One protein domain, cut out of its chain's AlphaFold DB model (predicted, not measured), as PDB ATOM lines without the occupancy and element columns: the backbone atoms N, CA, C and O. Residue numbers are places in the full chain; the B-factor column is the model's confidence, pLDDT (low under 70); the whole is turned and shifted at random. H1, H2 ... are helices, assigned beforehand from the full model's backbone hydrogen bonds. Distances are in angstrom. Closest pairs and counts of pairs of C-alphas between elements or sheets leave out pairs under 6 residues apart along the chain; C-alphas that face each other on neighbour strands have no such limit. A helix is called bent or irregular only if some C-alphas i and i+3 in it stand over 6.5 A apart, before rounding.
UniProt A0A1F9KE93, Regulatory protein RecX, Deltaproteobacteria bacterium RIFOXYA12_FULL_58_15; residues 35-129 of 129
ATOM      1  N   ASP A  35     177.519 154.748 141.643       82.75
ATOM      2  CA  ASP A  35     176.183 154.842 141.053       82.75
ATOM      3  C   ASP A  35     175.305 155.867 141.803       82.75
ATOM      4  O   ASP A  35     174.424 156.477 141.191       82.75
ATOM      5  N   ALA A  36     175.574 156.138 143.087       86.75
ATOM      6  CA  ALA A  36     174.889 157.188 143.838       86.75
ATOM      7  C   ALA A  36     175.373 158.584 143.410       86.75
ATOM      8  O   ALA A  36     174.559 159.496 143.242       86.75
ATOM      9  N   ALA A  37     176.671 158.770 143.149       88.00
ATOM     10  CA  ALA A  37     177.172 160.001 142.531       88.00
ATOM     11  C   ALA A  37     176.592 160.214 141.129       88.00
ATOM     12  O   ALA A  37     176.220 161.339 140.787       88.00
ATOM     13  N   LEU A  38     176.457 159.146 140.338       89.69
ATOM     14  CA  LEU A  38     175.807 159.200 139.031       89.69
ATOM     15  C   LEU A  38     174.334 159.613 139.148       89.69
ATOM     16  O   LEU A  38     173.894 160.491 138.405       89.69
ATOM     17  N   ALA A  39     173.595 159.021 140.090       92.50
ATOM     18  CA  ALA A  39     172.205 159.366 140.382       92.50
ATOM     19  C   ALA A  39     172.052 160.849 140.751       92.50
ATOM     20  O   ALA A  39     171.265 161.566 140.126       92.50
ATOM     21  N   ARG A  40     172.894 161.342 141.669       93.75
ATOM     22  CA  ARG A  40     172.949 162.765 142.042       93.75
ATOM     23  C   ARG A  40     173.251 163.665 140.842       93.75
ATOM     24  O   ARG A  40     172.581 164.675 140.652       93.75
ATOM     25  N   ALA A  41     174.229 163.306 140.012       94.00
ATOM     26  CA  ALA A  41     174.600 164.100 138.843       94.00
ATOM     27  C   ALA A  41     173.456 164.205 137.818       94.00
ATOM     28  O   ALA A  41     173.197 165.292 137.301       94.00
ATOM     29  N   VAL A  42     172.742 163.105 137.554       96.12
ATOM     30  CA  VAL A  42     171.574 163.100 136.653       96.12
ATOM     31  C   VAL A  42     170.436 163.949 137.220       96.12
ATOM     32  O   VAL A  42     169.799 164.686 136.467       96.12
ATOM     33  N   ARG A  43     170.202 163.903 138.538       95.94
ATOM     34  CA  ARG A  43     169.207 164.755 139.203       95.94
ATOM     35  C   ARG A  43     169.531 166.244 139.035       95.94
ATOM     36  O   ARG A  43     168.682 167.012 138.590       95.94
ATOM     37  N   LEU A  44     170.774 166.644 139.304       95.88
ATOM     38  CA  LEU A  44     171.231 168.031 139.126       95.88
ATOM     39  C   LEU A  44     171.163 168.484 137.658       95.88
ATOM     40  O   LEU A  44     170.824 169.632 137.360       95.88
ATOM     41  N   GLU A  45     171.456 167.587 136.714       96.50
ATOM     42  CA  GLU A  45     171.279 167.858 135.286       96.50
ATOM     43  C   GLU A  45     169.805 168.101 134.938       96.50
ATOM     44  O   GLU A  45     169.496 169.036 134.187       96.50
ATOM     45  N   ALA A  46     168.900 167.291 135.490       96.81
ATOM     46  CA  ALA A  46     167.469 167.437 135.279       96.81
ATOM     47  C   ALA A  46     166.957 168.779 135.800       96.81
ATOM     48  O   ALA A  46     166.262 169.478 135.064       96.81
ATOM     49  N   GLU A  47     167.383 169.198 136.993       95.69
ATOM     50  CA  GLU A  47     167.074 170.530 137.512       95.69
ATOM     51  C   GLU A  47     167.572 171.605 136.544       95.69
ATOM     52  O   GLU A  47     166.774 172.371 136.002       95.69
ATOM     53  N   ARG A  48     168.872 171.625 136.231       95.75
ATOM     54  CA  ARG A  48     169.483 172.644 135.361       95.75
ATOM     55  C   ARG A  48     168.802 172.749 133.992       95.75
ATOM     56  O   ARG A  48     168.711 173.840 133.431       95.75
ATOM     57  N   THR A  49     168.331 171.632 133.443       95.19
ATOM     58  CA  THR A  49     167.718 171.563 132.104       95.19
ATOM     59  C   THR A  49     166.187 171.509 132.116       95.19
ATOM     60  O   THR A  49     165.572 171.397 131.051       95.19
ATOM     61  N   CYS A  50     165.570 171.644 133.294       96.31
ATOM     62  CA  CYS A  50     164.125 171.568 133.518       96.31
ATOM     63  C   CYS A  50     163.504 170.290 132.925       96.31
ATOM     64  O   CYS A  50     162.578 170.336 132.106       96.31
ATOM     65  N   ARG A  51     164.066 169.140 133.302       97.44
ATOM     66  CA  ARG A  51     163.534 167.804 133.017       97.44
ATOM     67  C   ARG A  51     162.750 167.295 134.216       97.44
ATOM     68  O   ARG A  51     163.056 167.650 135.349       97.44
ATOM     69  N   GLY A  52     161.747 166.471 133.940       96.81
ATOM     70  CA  GLY A  52     160.905 165.910 134.984       96.81
ATOM     71  C   GLY A  52     161.433 164.588 135.555       96.81
ATOM     72  O   GLY A  52     162.362 163.987 134.998       96.81
ATOM     73  N   PRO A  53     160.810 164.100 136.636       97.62
ATOM     74  CA  PRO A  53     161.245 162.907 137.370       97.62
ATOM     75  C   PRO A  53     161.291 161.632 136.515       97.62
ATOM     76  O   PRO A  53     162.229 160.840 136.618       97.62
ATOM     77  N   LEU A  54     160.361 161.464 135.567       97.62
ATOM     78  CA  LEU A  54     160.350 160.303 134.664       97.62
ATOM     79  C   LEU A  54     161.560 160.293 133.720       97.62
ATOM     80  O   LEU A  54     162.015 159.232 133.289       97.62
ATOM     81  N   TRP A  55     162.094 161.471 133.378       98.06
ATOM     82  CA  TRP A  55     163.317 161.569 132.584       98.06
ATOM     83  C   TRP A  55     164.548 161.173 133.403       98.06
ATOM     84  O   TRP A  55     165.418 160.483 132.867       98.06
ATOM     85  N   VAL A  56     164.602 161.553 134.686       97.38
ATOM     86  CA  VAL A  56     165.660 161.126 135.621       97.38
ATOM     87  C   VAL A  56     165.671 159.605 135.708       97.38
ATOM     88  O   VAL A  56     166.688 158.990 135.380       97.38
ATOM     89  N   ARG A  57     164.516 159.001 136.021       96.69
ATOM     90  CA  ARG A  57     164.357 157.544 136.114       96.69
ATOM     91  C   ARG A  57     164.843 156.839 134.848       96.69
ATOM     92  O   ARG A  57     165.770 156.038 134.904       96.69
ATOM     93  N   ARG A  58     164.300 157.211 133.682       96.38
ATOM     94  CA  ARG A  58     164.654 156.592 132.392       96.38
ATOM     95  C   ARG A  58     166.142 156.731 132.067       96.38
ATOM     96  O   ARG A  58     166.738 155.848 131.450       96.38
ATOM     97  N   THR A  59     166.751 157.855 132.441       95.62
ATOM     98  CA  THR A  59     168.180 158.096 132.208       95.62
ATOM     99  C   THR A  59     169.044 157.170 133.058       95.62
ATOM    100  O   THR A  59     170.029 156.635 132.547       95.62
ATOM    101  N   LEU A  60     168.664 156.950 134.318       93.44
ATOM    102  CA  LEU A  60     169.356 156.047 135.239       93.44
ATOM    103  C   LEU A  60     169.153 154.575 134.869       93.44
ATOM    104  O   LEU A  60     170.133 153.835 134.802       93.44
ATOM    105  N   GLU A  61     167.933 154.180 134.497       91.69
ATOM    106  CA  GLU A  61     167.628 152.839 133.978       91.69
ATOM    107  C   GLU A  61     168.435 152.526 132.711       91.69
ATOM    108  O   GLU A  61     169.048 151.465 132.602       91.69
ATOM    109  N   ARG A  62     168.523 153.474 131.764       90.19
ATOM    110  CA  ARG A  62     169.347 153.304 130.554       90.19
ATOM    111  C   ARG A  62     170.830 153.152 130.888       90.19
ATOM    112  O   ARG A  62     171.546 152.456 130.175       90.19
ATOM    113  N   ARG A  63     171.280 153.806 131.959       87.00
ATOM    114  CA  ARG A  63     172.630 153.658 132.505       87.00
ATOM    115  C   ARG A  63     172.746 152.455 133.435       87.00
ATOM    116  O   ARG A  63     173.790 152.309 134.043       87.00
ATOM    117  N   LYS A  64     171.740 151.583 133.547       87.75
ATOM    118  CA  LYS A  64     171.770 150.361 134.368       87.75
ATOM    119  C   LYS A  64     172.112 150.610 135.846       87.75
ATOM    120  O   LYS A  64     172.773 149.790 136.476       87.75
ATOM    121  N   VAL A  65     171.690 151.753 136.381       88.19
ATOM    122  CA  VAL A  65     171.776 152.042 137.819       88.19
ATOM    123  C   VAL A  65     170.769 151.161 138.564       88.19
ATOM    124  O   VAL A  65     169.691 150.872 138.042       88.19
ATOM    125  N   ASN A  66     171.128 150.714 139.769       87.69
ATOM    126  CA  ASN A  66     170.264 149.869 140.592       87.69
ATOM    127  C   ASN A  66     168.898 150.532 140.875       87.69
ATOM    128  O   ASN A  66     168.816 151.741 141.100       87.69
ATOM    129  N   GLU A  67     167.835 149.724 140.908       88.25
ATOM    130  CA  GLU A  67     166.448 150.170 141.079       88.25
ATOM    131  C   GLU A  67     166.227 151.043 142.322       88.25
ATOM    132  O   GLU A  67     165.539 152.059 142.239       88.25
ATOM    133  N   THR A  68     166.855 150.718 143.455       90.75
ATOM    134  CA  THR A  68     166.724 151.504 144.689       90.75
ATOM    135  C   THR A  68     167.251 152.929 144.510       90.75
ATOM    136  O   THR A  68     166.612 153.881 144.952       90.75
ATOM    137  N   LEU A  69     168.376 153.095 143.808       90.81
ATOM    138  CA  LEU A  69     168.941 154.413 143.500       90.81
ATOM    139  C   LEU A  69     168.114 155.156 142.445       90.81
ATOM    140  O   LEU A  69     167.965 156.374 142.535       90.81
ATOM    141  N   CYS A  70     167.557 154.440 141.466       92.31
ATOM    142  CA  CYS A  70     166.634 155.015 140.487       92.31
ATOM    143  C   CYS A  70     165.380 155.587 141.163       92.31
ATOM    144  O   CYS A  70     164.997 156.715 140.855       92.31
ATOM    145  N   ASN A  71     164.777 154.836 142.090       94.38
ATOM    146  CA  ASN A  71     163.599 155.266 142.844       94.38
ATOM    147  C   ASN A  71     163.929 156.477 143.725       94.38
ATOM    148  O   ASN A  71     163.285 157.510 143.586       94.38
ATOM    149  N   ALA A  72     165.002 156.408 144.522       94.38
ATOM    150  CA  ALA A  72     165.411 157.523 145.377       94.38
ATOM    151  C   ALA A  72     165.666 158.818 144.580       94.38
ATOM    152  O   ALA A  72     165.191 159.889 144.950       94.38
ATOM    153  N   ALA A  73     166.366 158.732 143.444       94.69
ATOM    154  CA  ALA A  73     166.632 159.899 142.606       94.69
ATOM    155  C   ALA A  73     165.370 160.459 141.930       94.69
ATOM    156  O   ALA A  73     165.283 161.667 141.704       94.69
ATOM    157  N   GLN A  74     164.412 159.596 141.582       96.44
ATOM    158  CA  GLN A  74     163.115 160.016 141.058       96.44
ATOM    159  C   GLN A  74     162.298 160.738 142.136       96.44
ATOM    160  O   GLN A  74     161.797 161.824 141.860       96.44
ATOM    161  N   ASP A  75     162.219 160.184 143.345       96.50
ATOM    162  CA  ASP A  75     161.484 160.781 144.466       96.50
ATOM    163  C   ASP A  75     162.077 162.146 144.851       96.50
ATOM    164  O   ASP A  75     161.359 163.134 145.012       96.50
ATOM    165  N   GLU A  76     163.409 162.255 144.902       95.19
ATOM    166  CA  GLU A  76     164.081 163.544 145.102       95.19
ATOM    167  C   GLU A  76     163.784 164.544 143.973       95.19
ATOM    168  O   GLU A  76     163.659 165.746 144.223       95.19
ATOM    169  N   ALA A  77     163.689 164.077 142.724       95.75
ATOM    170  CA  ALA A  77     163.341 164.931 141.596       95.75
ATOM    171  C   ALA A  77     161.879 165.403 141.661       95.75
ATOM    172  O   ALA A  77     161.604 166.539 141.270       95.75
ATOM    173  N   GLU A  78     160.957 164.587 142.181       95.88
ATOM    174  CA  GLU A  78     159.544 164.947 142.366       95.88
ATOM    175  C   GLU A  78     159.401 166.190 143.260       95.88
ATOM    176  O   GLU A  78     158.687 167.128 142.904       95.88
ATOM    177  N   ASN A  79     160.207 166.289 144.327       94.56
ATOM    178  CA  ASN A  79     160.229 167.446 145.236       94.56
ATOM    179  C   ASN A  79     160.536 168.784 144.538       94.56
ATOM    180  O   ASN A  79     160.144 169.849 145.015       94.56
ATOM    181  N   THR A  80     161.248 168.752 143.407       94.12
ATOM    182  CA  THR A  80     161.648 169.952 142.646       94.12
ATOM    183  C   THR A  80     160.938 170.072 141.296       94.12
ATOM    184  O   THR A  80     161.123 171.066 140.582       94.12
ATOM    185  N   ALA A  81     160.097 169.092 140.943       94.81
ATOM    186  CA  ALA A  81     159.465 168.982 139.635       94.81
ATOM    187  C   ALA A  81     158.617 170.215 139.313       94.81
ATOM    188  O   ALA A  81     158.747 170.792 138.233       94.81
ATOM    189  N   ARG A  82     157.822 170.676 140.285       93.75
ATOM    190  CA  ARG A  82     156.946 171.842 140.130       93.75
ATOM    191  C   ARG A  82     157.721 173.112 139.792       93.75
ATOM    192  O   ARG A  82     157.429 173.769 138.795       93.75
ATOM    193  N   VAL A  83     158.761 173.417 140.568       94.06
ATOM    194  CA  VAL A  83     159.616 174.597 140.355       94.06
ATOM    195  C   VAL A  83     160.306 174.532 138.988       94.06
ATOM    196  O   VAL A  83     160.367 175.526 138.263       94.06
ATOM    197  N   CYS A  84     160.791 173.353 138.591       95.38
ATOM    198  CA  CYS A  84     161.429 173.159 137.290       95.38
ATOM    199  C   CYS A  84     160.451 173.336 136.118       95.38
ATOM    200  O   CYS A  84     160.796 173.977 135.120       95.38
ATOM    201  N   ALA A  85     159.240 172.790 136.230       94.44
ATOM    202  CA  ALA A  85     158.198 172.920 135.219       94.44
ATOM    203  C   ALA A  85     157.731 174.377 135.075       94.44
ATOM    204  O   ALA A  85     157.684 174.887 133.954       94.44
ATOM    205  N   GLN A  86     157.495 175.080 136.186       93.00
ATOM    206  CA  GLN A  86     157.170 176.510 136.177       93.00
ATOM    207  C   GLN A  86     158.280 177.330 135.519       93.00
ATOM    208  O   GLN A  86     158.010 178.071 134.577       93.00
ATOM    209  N   ARG A  87     159.547 177.127 135.910       93.88
ATOM    210  CA  ARG A  87     160.687 177.828 135.295       93.88
ATOM    211  C   ARG A  87     160.753 177.608 133.783       93.88
ATOM    212  O   ARG A  87     161.027 178.549 133.033       93.88
ATOM    213  N   PHE A  88     160.495 176.383 133.323       94.88
ATOM    214  CA  PHE A  88     160.441 176.080 131.896       94.88
ATOM    215  C   PHE A  88     159.321 176.846 131.184       94.88
ATOM    216  O   PHE A  88     159.568 177.431 130.125       94.88
ATOM    217  N   LEU A  89     158.113 176.856 131.756       92.88
ATOM    218  CA  LEU A  89     156.978 177.594 131.206       92.88
ATOM    219  C   LEU A  89     157.268 179.093 131.150       92.88
ATOM    220  O   LEU A  89     157.167 179.669 130.071       92.88
ATOM    221  N   THR A  90     157.751 179.687 132.244       91.38
ATOM    222  CA  THR A  90     158.111 181.112 132.303       91.38
ATOM    223  C   THR A  90     159.138 181.485 131.242       91.38
ATOM    224  O   THR A  90     158.956 182.457 130.515       91.38
ATOM    225  N   THR A  91     160.187 180.677 131.091       91.06
ATOM    226  CA  THR A  91     161.265 180.953 130.130       91.06
ATOM    227  C   THR A  91     160.791 180.862 128.679       91.06
ATOM    228  O   THR A  91     161.277 181.596 127.821       91.06
ATOM    229  N   LYS A  92     159.879 179.932 128.370       90.31
ATOM    230  CA  LYS A  92     159.516 179.615 126.982       90.31
ATOM    231  C   LYS A  92     158.221 180.266 126.505       90.31
ATOM    232  O   LYS A  92     158.087 180.553 125.318       90.31
ATOM    233  N   PHE A  93     157.260 180.410 127.400       86.75
ATOM    234  CA  PHE A  93     155.895 180.817 127.098       86.75
ATOM    235  C   PHE A  93     155.477 182.089 127.840       86.75
ATOM    236  O   PHE A  93     154.431 182.639 127.519       86.75
ATOM    237  N   GLY A  94     156.289 182.575 128.784       84.56
ATOM    238  CA  GLY A  94     155.910 183.679 129.659       84.56
ATOM    239  C   GLY A  94     154.980 183.201 130.771       84.56
ATOM    240  O   GLY A  94     155.173 182.125 131.334       84.56
ATOM    241  N   ASN A  95     153.978 184.001 131.115       78.31
ATOM    242  CA  ASN A  95     153.038 183.644 132.169       78.31
ATOM    243  C   ASN A  95     152.209 182.411 131.768       78.31
ATOM    244  O   ASN A  95     151.536 182.410 130.737       78.31
ATOM    245  N   ALA A  96     152.257 181.356 132.585       72.56
ATOM    246  CA  ALA A  96     151.536 180.118 132.306       72.56
ATOM    247  C   ALA A  96     150.007 180.301 132.356       72.56
ATOM    248  O   ALA A  96     149.295 179.550 131.692       72.56
ATOM    249  N   GLY A  97     149.517 181.322 133.067       70.44
ATOM    250  CA  GLY A  97     148.088 181.615 133.199       70.44
ATOM    251  C   GLY A  97     147.456 182.253 131.980       70.44
ATOM    252  O   GLY A  97     146.272 182.081 131.709       70.44
ATOM    253  N   ASP A  98     148.283 182.885 131.153       77.88
ATOM    254  CA  ASP A  98     147.827 183.498 129.912       77.88
ATOM    255  C   ASP A  98     147.720 182.456 128.780       77.88
ATOM    256  O   ASP A  98     147.287 182.761 127.665       77.88
ATOM    257  N   LEU A  99     148.109 181.198 129.041       84.25
ATOM    258  CA  LEU A  99     148.099 180.137 128.042       84.25
ATOM    259  C   LEU A  99     146.690 179.603 127.813       84.25
ATOM    260  O   LEU A  99     146.134 178.857 128.618       84.25
ATOM    261  N   GLN A 100     146.165 179.886 126.624       85.06
ATOM    262  CA  GLN A 100     144.845 179.428 126.199       85.06
ATOM    263  C   GLN A 100     144.911 178.555 124.940       85.06
ATOM    264  O   GLN A 100     145.852 178.610 124.138       85.06
ATOM    265  N   GLY A 101     143.893 177.705 124.775       87.06
ATOM    266  CA  GLY A 101     143.685 176.871 123.591       87.06
ATOM    267  C   GLY A 101     144.943 176.123 123.132       87.06
ATOM    268  O   GLY A 101     145.508 175.295 123.850       87.06
ATOM    269  N   LYS A 102     145.409 176.430 121.915       88.88
ATOM    270  CA  LYS A 102     146.560 175.755 121.290       88.88
ATOM    271  C   LYS A 102     147.875 175.960 122.051       88.88
ATOM    272  O   LYS A 102     148.735 175.079 122.005       88.88
ATOM    273  N   GLN A 103     148.058 177.091 122.737       89.25
ATOM    274  CA  GLN A 103     149.286 177.352 123.496       89.25
ATOM    275  C   GLN A 103     149.349 176.497 124.765       89.25
ATOM    276  O   GLN A 103     150.393 175.900 125.024       89.25
ATOM    277  N   ARG A 104     148.221 176.345 125.473       90.25
ATOM    278  CA  ARG A 104     148.097 175.452 126.638       90.25
ATOM    279  C   ARG A 104     148.394 173.998 126.269       90.25
ATOM    280  O   ARG A 104     149.258 173.375 126.879       90.25
ATOM    281  N   ALA A 105     147.779 173.491 125.197       91.62
ATOM    282  CA  ALA A 105     148.037 172.134 124.706       91.62
ATOM    283  C   ALA A 105     149.517 171.918 124.324       91.62
ATOM    284  O   ALA A 105     150.120 170.891 124.642       91.62
ATOM    285  N   LYS A 106     150.146 172.919 123.690       93.69
ATOM    286  CA  LYS A 106     151.574 172.876 123.337       93.69
ATOM    287  C   LYS A 106     152.487 172.904 124.567       93.69
ATOM    288  O   LYS A 106     153.549 172.277 124.542       93.69
ATOM    289  N   ALA A 107     152.117 173.637 125.613       93.38
ATOM    290  CA  ALA A 107     152.841 173.664 126.880       93.38
ATOM    291  C   ALA A 107     152.758 172.305 127.591       93.38
ATOM    292  O   ALA A 107     153.800 171.728 127.912       93.38
ATOM    293  N   GLN A 108     151.551 171.741 127.700       94.50
ATOM    294  CA  GLN A 108     151.306 170.406 128.250       94.50
ATOM    295  C   GLN A 108     152.154 169.336 127.546       94.50
ATOM    296  O   GLN A 108     152.928 168.626 128.189       94.50
ATOM    297  N   GLN A 109     152.096 169.263 126.211       95.62
ATOM    298  CA  GLN A 109     152.869 168.286 125.433       95.62
ATOM    299  C   GLN A 109     154.388 168.434 125.654       95.62
ATOM    300  O   GLN A 109     155.135 167.448 125.694       95.62
ATOM    301  N   GLN A 110     154.878 169.666 125.807       95.75
ATOM    302  CA  GLN A 110     156.300 169.907 126.035       95.75
ATOM    303  C   GLN A 110     156.777 169.537 127.436       95.75
ATOM    304  O   GLN A 110     157.936 169.141 127.568       95.75
ATOM    305  N   LEU A 111     155.921 169.644 128.448       95.94
ATOM    306  CA  LEU A 111     156.228 169.151 129.787       95.94
ATOM    307  C   LEU A 111     156.200 167.614 129.821       95.94
ATOM    308  O   LEU A 111     157.164 166.991 130.266       95.94
ATOM    309  N   LEU A 112     155.188 166.978 129.230       97.06
ATOM    310  CA  LEU A 112     155.119 165.512 129.158       97.06
ATOM    311  C   LEU A 112     156.339 164.908 128.441       97.06
ATOM    312  O   LEU A 112     156.989 163.997 128.947       97.06
ATOM    313  N   SER A 113     156.736 165.475 127.297       96.31
ATOM    314  CA  SER A 113     157.948 165.040 126.571       96.31
ATOM    315  C   SER A 113     159.262 165.317 127.318       96.31
ATOM    316  O   SER A 113     160.301 164.736 126.994       96.31
ATOM    317  N   ARG A 114     159.240 166.187 128.334       96.31
ATOM    318  CA  ARG A 114     160.362 166.422 129.254       96.31
ATOM    319  C   ARG A 114     160.395 165.457 130.432       96.31
ATOM    320  O   ARG A 114     161.376 165.492 131.170       96.31
ATOM    321  N   GLY A 115     159.394 164.588 130.564       97.06
ATOM    322  CA  GLY A 115     159.313 163.578 131.612       97.06
ATOM    323  C   GLY A 115     158.666 164.070 132.904       97.06
ATOM    324  O   GLY A 115     158.944 163.499 133.953       97.06
ATOM    325  N   PHE A 116     157.852 165.125 132.855       97.44
ATOM    326  CA  PHE A 116     156.968 165.467 133.973       97.44
ATOM    327  C   PHE A 116     155.764 164.517 133.995       97.44
ATOM    328  O   PHE A 116     155.313 164.068 132.937       97.44
ATOM    329  N   SER A 117     155.270 164.195 135.192       95.62
ATOM    330  CA  SER A 117     154.054 163.401 135.373       95.62
ATOM    331  C   SER A 117     152.830 164.176 134.878       95.62
ATOM    332  O   SER A 117     152.825 165.405 134.854       95.62
ATOM    333  N   LEU A 118     151.787 163.459 134.449       93.81
ATOM    334  CA  LEU A 118     150.555 164.103 133.987       93.81
ATOM    335  C   LEU A 118     149.907 164.932 135.102       93.81
ATOM    336  O   LEU A 118     149.490 166.050 134.834       93.81
ATOM    337  N   GLU A 119     149.887 164.404 136.325       92.75
ATOM    338  CA  GLU A 119     149.380 165.073 137.528       92.75
ATOM    339  C   GLU A 119     150.070 166.422 137.759       92.75
ATOM    340  O   GLU A 119     149.419 167.457 137.679       92.75
ATOM    341  N   CYS A 120     151.404 166.438 137.860       92.44
ATOM    342  CA  CYS A 120     152.187 167.669 138.013       92.44
ATOM    343  C   CYS A 120     151.916 168.685 136.887       92.44
ATOM    344  O   CYS A 120     151.871 169.892 137.115       92.44
ATOM    345  N   VAL A 121     151.727 168.213 135.650       93.25
ATOM    346  CA  VAL A 121     151.429 169.094 134.513       93.25
ATOM    347  C   VAL A 121     150.031 169.701 134.607       93.25
ATOM    348  O   VAL A 121     149.884 170.882 134.299       93.25
ATOM    349  N   LEU A 122     149.023 168.916 134.987       90.62
ATOM    350  CA  LEU A 122     147.657 169.407 135.150       90.62
ATOM    351  C   LEU A 122     147.586 170.406 136.302       90.62
ATOM    352  O   LEU A 122     147.148 171.526 136.066       90.62
ATOM    353  N   ASP A 123     148.145 170.071 137.465       89.75
ATOM    354  CA  ASP A 123     148.162 170.945 138.643       89.75
ATOM    355  C   ASP A 123     148.747 172.326 138.325       89.75
ATOM    356  O   ASP A 123     148.150 173.357 138.627       89.75
ATOM    357  N   ILE A 124     149.897 172.363 137.643       88.81
ATOM    358  CA  ILE A 124     150.548 173.626 137.275       88.81
ATOM    359  C   ILE A 124     149.682 174.425 136.310       88.81
ATOM    360  O   ILE A 124     149.575 175.642 136.438       88.81
ATOM    361  N   LEU A 125     149.102 173.774 135.304       85.50
ATOM    362  CA  LEU A 125     148.318 174.475 134.300       85.50
ATOM    363  C   LEU A 125     146.963 174.932 134.859       85.50
ATOM    364  O   LEU A 125     146.463 175.968 134.423       85.50
ATOM    365  N   ASP A 126     146.346 174.183 135.770       82.88
ATOM    366  CA  ASP A 126     145.029 174.478 136.344       82.88
ATOM    367  C   ASP A 126     145.099 175.580 137.413       82.88
ATOM    368  O   ASP A 126     144.241 176.453 137.425       82.88
ATOM    369  N   GLU A 127     146.154 175.635 138.231       68.38
ATOM    370  CA  GLU A 127     146.354 176.716 139.215       68.38
ATOM    371  C   GLU A 127     146.728 178.071 138.597       68.38
ATOM    372  O   GLU A 127     146.663 179.094 139.280       68.38
ATOM    373  N   THR A 128     147.171 178.096 137.336       55.62
ATOM    374  CA  THR A 128     147.486 179.371 136.680       55.62
ATOM    375  C   THR A 128     146.268 180.002 135.985       55.62
ATOM    376  O   THR A 128     146.406 181.085 135.428       55.62
ATOM    377  N   GLY A 129     145.101 179.342 135.996       44.47
ATOM    378  CA  GLY A 129     143.853 179.817 135.378       44.47
ATOM    379  C   GLY A 129     142.943 180.617 136.303       44.47
ATOM    380  O   GLY A 129     142.963 180.367 137.526       44.47
TER     381      GLY A 129
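AT A GLANCE: This is residues 35 to 129 of the 129 residues of the protein "Regulatory protein RecX" of Deltaproteobacteria bacterium RIFOXYA12_FULL_58_15 (UniProt A0A1F9KE93). Two small three-helix groups sit end to end in a rod, and the long bent helix H3 runs from one into the other: its first arm H3a packs with H1 and H2 in an up-and-down bundle, and its second arm H3b joins H4 and H5 in a looser, more crossed group. The printed part has 95 residues, with five named helices in the order H1 H2 H3 H4 H5 and no named strand; the class is all helix. The whole is compact, with a radius of gyration of the C-alphas of 13.8 A and spans of 42 by 19 by 18 A.

HOW THE PARTS SIT: Start with H1, residues 35 to 49, and H2, residues 53 to 62, a helical hairpin at a steep tilt of 43 degrees, whose closest C-alphas are those of Arg 43 and Val 56, 6.2 A apart. Next look at residues 67 to 93, H3, the hub, which touches four other helices; by its hydrogen bonds it was assigned as one helix, but it is bent, with C-alphas 79 and 82 7.5 A apart. Its arms H3a, residues 67 to 79, and H3b, residues 82 to 93, stand at a steep tilt of 62 degrees. H2 and H3a form a hairpin at a shallow tilt of 22 degrees, closest at the C-alphas of Pro 53 and Gln 74, 5.0 A. H1 touches H3a, the same way at a shallow tilt of 29 degrees, closest at the C-alphas of Ala 39 and Ala 73, 6.0 A. H1, H2 and H3a are an up-and-down bundle, each running against the one before it. Farther on, H4, residues 101 to 112, only just touches H3b, with 3 pairs of C-alphas within 8 A and with its residues 107 to 111 alone. H5, residues 118 to 127, forms a hairpin with H4 at a steep tilt of 40 degrees, closest at the C-alphas of Gln 108 and Val 121, 6.4 A. H3b touches H5 with residues 82 to 86 alone, closest at the C-alphas of Arg 82 and Cys 120, 6.7 A. H4 and H5 are both apart from H1, H2 and H3a. In H1, H2, H3a, H3b, H4 and H5 every O i to N i+4 pair is within hydrogen-bond range.

IN THESE COORDINATES: Find C-alpha 35 at (176.183, 154.842, 141.053); from there H1 runs 20.8 A to C-alpha 49. H2 covers 14.3 A, H3a 18.8 A and H3b 15.9 A, the last ending at C-alpha 93 at (155.895, 180.817, 127.098). H4 measures 17.1 A, and H5 14.3 A, ending at C-alpha 127 at (146.354, 176.716, 139.215).

THE WHOLE: The C-alphas of Asp 35 and Gly 101, 43.0 A apart, are the two farthest apart. The printed part has no cut; the links H1 to H2, H2 to H3 and H4 to H5 are tight, and H3 to H4 is short. The mean pLDDT of the printed part is 90.9, and residues 127 to 129, which end at the chain's last residue, are under 70.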